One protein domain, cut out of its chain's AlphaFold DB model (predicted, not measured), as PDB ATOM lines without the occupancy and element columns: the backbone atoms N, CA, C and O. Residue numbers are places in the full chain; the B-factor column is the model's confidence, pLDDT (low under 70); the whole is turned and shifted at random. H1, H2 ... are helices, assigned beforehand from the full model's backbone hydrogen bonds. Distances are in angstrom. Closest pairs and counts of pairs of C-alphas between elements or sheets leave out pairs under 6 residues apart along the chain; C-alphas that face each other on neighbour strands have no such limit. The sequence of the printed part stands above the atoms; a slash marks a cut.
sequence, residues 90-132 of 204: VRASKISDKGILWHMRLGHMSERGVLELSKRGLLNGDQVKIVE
ATOM      1  N   VAL A  90     282.892 240.845 266.368       45.19
ATOM      2  CA  VAL A  90     282.366 242.092 265.805       45.19
ATOM      3  C   VAL A  90     282.107 243.055 266.980       45.19
ATOM      4  O   VAL A  90     281.100 242.925 267.670       45.19
ATOM      5  N   ARG A  91     283.032 244.012 267.193       50.56
ATOM      6  CA  ARG A  91     283.097 245.077 268.237       50.56
ATOM      7  C   ARG A  91     284.015 244.868 269.458       50.56
ATOM      8  O   ARG A  91     283.776 245.503 270.479       50.56
ATOM      9  N   ALA A  92     285.095 244.090 269.371       50.47
ATOM     10  CA  ALA A  92     286.188 244.189 270.361       50.47
ATOM     11  C   ALA A  92     287.527 244.667 269.774       50.47
ATOM     12  O   ALA A  92     288.515 244.716 270.499       50.47
ATOM     13  N   SER A  93     287.559 245.099 268.505       53.88
ATOM     14  CA  SER A  93     288.761 245.561 267.776       53.88
ATOM     15  C   SER A  93     289.445 246.813 268.342       53.88
ATOM     16  O   SER A  93     290.262 247.423 267.667       53.88
ATOM     17  N   LYS A  94     289.081 247.239 269.550       63.25
ATOM     18  CA  LYS A  94     289.626 248.420 270.208       63.25
ATOM     19  C   LYS A  94     290.261 248.110 271.553       63.25
ATOM     20  O   LYS A  94     290.955 248.971 272.055       63.25
ATOM     21  N   ILE A  95     290.084 246.924 272.137       68.19
ATOM     22  CA  ILE A  95     290.651 246.577 273.448       68.19
ATOM     23  C   ILE A  95     291.948 245.772 273.270       68.19
ATOM     24  O   ILE A  95     291.990 244.840 272.477       68.19
ATOM     25  N   SER A  96     292.989 246.091 274.049       75.50
ATOM     26  CA  SER A  96     294.230 245.292 274.133       75.50
ATOM     27  C   SER A  96     293.966 243.822 274.504       75.50
ATOM     28  O   SER A  96     293.052 243.571 275.288       75.50
ATOM     29  N   ASP A  97     294.832 242.888 274.100       77.19
ATOM     30  CA  ASP A  97     294.723 241.432 274.348       77.19
ATOM     31  C   ASP A  97     294.369 241.065 275.798       77.19
ATOM     32  O   ASP A  97     293.533 240.200 276.062       77.19
ATOM     33  N   LYS A  98     294.937 241.793 276.769       76.50
ATOM     34  CA  LYS A  98     294.610 241.633 278.195       76.50
ATOM     35  C   LYS A  98     293.134 241.895 278.502       76.50
ATOM     36  O   LYS A  98     292.527 241.179 279.288       76.50
ATOM     37  N   GLY A  99     292.533 242.911 277.895       76.69
ATOM     38  CA  GLY A  99     291.112 243.203 278.078       76.69
ATOM     39  C   GLY A  99     290.200 242.199 277.374       76.69
ATOM     40  O   GLY A  99     289.120 241.920 277.891       76.69
ATOM     41  N   ILE A 100     290.645 241.599 276.264       75.62
ATOM     42  CA  ILE A 100     289.940 240.479 275.620       75.62
ATOM     43  C   ILE A 100     289.932 239.267 276.562       75.62
ATOM     44  O   ILE A 100     288.883 238.665 276.793       75.62
ATOM     45  N   LEU A 101     291.068 238.969 277.198       80.00
ATOM     46  CA  LEU A 101     291.183 237.893 278.183       80.00
ATOM     47  C   LEU A 101     290.224 238.092 279.370       80.00
ATOM     48  O   LEU A 101     289.516 237.167 279.774       80.00
ATOM     49  N   TRP A 102     290.155 239.308 279.915       80.06
ATOM     50  CA  TRP A 102     289.231 239.630 281.005       80.06
ATOM     51  C   TRP A 102     287.762 239.596 280.567       80.06
ATOM     52  O   TRP A 102     286.914 239.138 281.331       80.06
ATOM     53  N   HIS A 103     287.454 240.000 279.334       75.38
ATOM     54  CA  HIS A 103     286.120 239.862 278.750       75.38
ATOM     55  C   HIS A 103     285.673 238.393 278.679       75.38
ATOM     56  O   HIS A 103     284.566 238.067 279.114       75.38
ATOM     57  N   MET A 104     286.553 237.500 278.211       76.81
ATOM     58  CA  MET A 104     286.296 236.055 278.170       76.81
ATOM     59  C   MET A 104     286.103 235.471 279.570       76.81
ATOM     60  O   MET A 104     285.165 234.711 279.802       76.81
ATOM     61  N   ARG A 105     286.961 235.855 280.524       79.06
ATOM     62  CA  ARG A 105     286.916 235.339 281.899       79.06
ATOM     63  C   ARG A 105     285.653 235.750 282.653       79.06
ATOM     64  O   ARG A 105     285.212 235.011 283.529       79.06
ATOM     65  N   LEU A 106     285.108 236.928 282.355       79.38
ATOM     66  CA  LEU A 106     283.993 237.507 283.104       79.38
ATOM     67  C   LEU A 106     282.622 237.264 282.463       79.38
ATOM     68  O   LEU A 106     281.636 237.407 283.173       79.38
ATOM     69  N   GLY A 107     282.560 236.860 281.186       72.75
ATOM     70  CA  GLY A 107     281.343 236.416 280.494       72.75
ATOM     71  C   GLY A 107     280.263 237.499 280.347       72.75
ATOM     72  O   GLY A 107     279.681 237.957 281.322       72.75
ATOM     73  N   HIS A 108     279.942 237.903 279.112       70.44
ATOM     74  CA  HIS A 108     278.959 238.966 278.802       70.44
ATOM     75  C   HIS A 108     279.325 240.391 279.290       70.44
ATOM     76  O   HIS A 108     278.490 241.298 279.242       70.44
ATOM     77  N   MET A 109     280.567 240.635 279.721       77.25
ATOM     78  CA  MET A 109     281.031 241.962 280.156       77.25
ATOM     79  C   MET A 109     281.225 242.914 278.961       77.25
ATOM     80  O   MET A 109     281.910 242.573 278.008       77.25
ATOM     81  N   SER A 110     280.697 244.141 278.993       76.00
ATOM     82  CA  SER A 110     280.955 245.119 277.913       76.00
ATOM     83  C   SER A 110     282.391 245.672 277.934       76.00
ATOM     84  O   SER A 110     283.008 245.733 278.996       76.00
ATOM     85  N   GLU A 111     282.890 246.166 276.793       74.06
ATOM     86  CA  GLU A 111     284.166 246.910 276.684       74.06
ATOM     87  C   GLU A 111     284.285 248.004 277.757       74.06
ATOM     88  O   GLU A 111     285.283 248.090 278.474       74.06
ATOM     89  N   ARG A 112     283.217 248.791 277.940       78.25
ATOM     90  CA  ARG A 112     283.149 249.839 278.969       78.25
ATOM     91  C   ARG A 112     283.270 249.275 280.384       78.25
ATOM     92  O   ARG A 112     283.907 249.898 281.226       78.25
ATOM     93  N   GLY A 113     282.685 248.105 280.636       82.75
ATOM     94  CA  GLY A 113     282.803 247.403 281.914       82.75
ATOM     95  C   GLY A 113     284.237 246.962 282.195       82.75
ATOM     96  O   GLY A 113     284.744 247.200 283.287       82.75
ATOM     97  N   VAL A 114     284.927 246.404 281.198       84.88
ATOM     98  CA  VAL A 114     286.333 245.985 281.331       84.88
ATOM     99  C   VAL A 114     287.253 247.187 281.580       84.88
ATOM    100  O   VAL A 114     288.094 247.136 282.478       84.88
ATOM    101  N   LEU A 115     287.064 248.299 280.859       81.19
ATOM    102  CA  LEU A 115     287.830 249.531 281.093       81.19
ATOM    103  C   LEU A 115     287.609 250.095 282.502       81.19
ATOM    104  O   LEU A 115     288.558 250.545 283.144       81.19
ATOM    105  N   GLU A 116     286.371 250.078 282.991       82.62
ATOM    106  CA  GLU A 116     286.036 250.579 284.324       82.62
ATOM    107  C   GLU A 116     286.685 249.733 285.429       82.62
ATOM    108  O   GLU A 116     287.209 250.277 286.401       82.62
ATOM    109  N   LEU A 117     286.728 248.407 285.261       84.44
ATOM    110  CA  LEU A 117     287.439 247.515 286.182       84.44
ATOM    111  C   LEU A 117     288.944 247.782 286.185       84.44
ATOM    112  O   LEU A 117     289.555 247.799 287.255       84.44
ATOM    113  N   SER A 118     289.529 248.039 285.013       84.56
ATOM    114  CA  SER A 118     290.945 248.394 284.902       84.56
ATOM    115  C   SER A 118     291.249 249.702 285.637       84.56
ATOM    116  O   SER A 118     292.153 249.740 286.467       84.56
ATOM    117  N   LYS A 119     290.431 250.746 285.440       83.69
ATOM    118  CA  LYS A 119     290.571 252.035 286.146       83.69
ATOM    119  C   LYS A 119     290.486 251.898 287.665       83.69
ATOM    120  O   LYS A 119     291.180 252.609 288.383       83.69
ATOM    121  N   ARG A 120     289.637 250.989 288.152       83.88
ATOM    122  CA  ARG A 120     289.466 250.706 289.586       83.88
ATOM    123  C   ARG A 120     290.525 249.756 290.152       83.88
ATOM    124  O   ARG A 120     290.470 249.451 291.338       83.88
ATOM    125  N   GLY A 121     291.459 249.267 289.330       84.06
ATOM    126  CA  GLY A 121     292.485 248.307 289.744       84.06
ATOM    127  C   GLY A 121     291.940 246.910 290.068       84.06
ATOM    128  O   GLY A 121     292.618 246.124 290.720       84.06
ATOM    129  N   LEU A 122     290.726 246.580 289.615       81.31
ATOM    130  CA  LEU A 122     290.030 245.321 289.923       81.31
ATOM    131  C   LEU A 122     290.397 244.170 288.973       81.31
ATOM    132  O   LEU A 122     289.828 243.085 289.066       81.31
ATOM    133  N   LEU A 123     291.351 244.392 288.069       81.25
ATOM    134  CA  LEU A 123     291.878 243.391 287.139       81.25
ATOM    135  C   LEU A 123     293.235 242.843 287.604       81.25
ATOM    136  O   LEU A 123     294.143 242.676 286.802       81.25
ATOM    137  N   ASN A 124     293.414 242.615 288.911       76.62
ATOM    138  CA  ASN A 124     294.654 242.071 289.493       76.62
ATOM    139  C   ASN A 124     295.945 242.799 289.047       76.62
ATOM    140  O   ASN A 124     296.991 242.173 288.890       76.62
ATOM    141  N   GLY A 125     295.873 244.116 288.829       74.19
ATOM    142  CA  GLY A 125     297.004 244.929 288.363       74.19
ATOM    143  C   GLY A 125     297.190 244.998 286.842       74.19
ATOM    144  O   GLY A 125     298.115 245.668 286.382       74.19
ATOM    145  N   ASP A 126     296.323 244.365 286.045       78.38
ATOM    146  CA  ASP A 126     296.341 244.512 284.590       78.38
ATOM    147  C   ASP A 126     295.744 245.848 284.131       78.38
ATOM    148  O   ASP A 126     294.604 246.209 284.443       78.38
ATOM    149  N   GLN A 127     296.513 246.546 283.294       74.44
ATOM    150  CA  GLN A 127     296.095 247.776 282.633       74.44
ATOM    151  C   GLN A 127     295.558 247.454 281.235       74.44
ATOM    152  O   GLN A 127     296.308 247.000 280.370       74.44
ATOM    153  N   VAL A 128     294.266 247.695 281.017       76.56
ATOM    154  CA  VAL A 128     293.585 247.526 279.728       76.56
ATOM    155  C   VAL A 128     293.518 248.883 279.040       76.56
ATOM    156  O   VAL A 128     293.021 249.852 279.613       76.56
ATOM    157  N   LYS A 129     294.021 248.960 277.807       71.69
ATOM    158  CA  LYS A 129     294.009 250.184 276.996       71.69
ATOM    159  C   LYS A 129     293.168 249.981 275.747       71.69
ATOM    160  O   LYS A 129     293.044 248.854 275.262       71.69
ATOM    161  N   ILE A 130     292.632 251.090 275.241       70.75
ATOM    162  CA  ILE A 130     292.098 251.121 273.887       70.75
ATOM    163  C   ILE A 130     293.265 251.346 272.925       70.75
ATOM    164  O   ILE A 130     294.072 252.247 273.151       70.75
ATOM    165  N   VAL A 131     293.391 250.499 271.908       65.00
ATOM    166  CA  VAL A 131     294.406 250.652 270.861       65.00
ATOM    167  C   VAL A 131     293.863 251.666 269.852       65.00
ATOM    168  O   VAL A 131     292.981 251.343 269.061       65.00
ATOM    169  N   GLU A 132     294.325 252.914 269.932       57.22
ATOM    170  CA  GLU A 132     294.144 253.902 268.863       57.22
ATOM    171  C   GLU A 132     295.261 253.699 267.830       57.22
ATOM    172  O   GLU A 132     296.439 253.663 268.190       57.22
TER     173      GLU A 132
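Overview. This is residues 90 to 132 of the 204 residues of the protein "gag_pre-integrs domain-containing protein" of Acer yangbiense (UniProt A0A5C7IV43). Two short helices, H1 and H2, cross at nearly a right angle and pack on each other, and the unnamed stretch after H2, residues 120 to 132, turns and folds back past the start of H1. The printed part has 43 residues, with two named helices in the order H1, H2 and no named strand; the class is all helix, though named elements hold only 19 of the 43 residues. The whole is compact, with a radius of gyration of the C-alphas of 9.2 A, and rounded, spanning 26 by 24 by 15 A.

Along the chain. H1, residues 97 to 106, is 14.4 A long and begins at C-alpha 97 (294.723, 241.432, 274.348). H2, residues 111 to 119, is 12.5 A long and ends at C-alpha 119 (290.571, 252.035, 286.146).

Arrangement. H1 and H2 touch; their closest C-alphas, of Gly 99 and Val 114, are 6.4 A apart. Their lines are about perpendicular, at 77 degrees. A tight link of 4 residues joins them. In H1 and H2 every O i to N i+4 pair is within hydrogen-bond range.

Size, cuts and confidence. The two C-alphas farthest apart, of Val 90 and Gly 125, are 27.0 A apart. The printed part has no cut. Mean pLDDT of the printed part is 74.2; residues 90 to 95 and 131 to 132 are under 70.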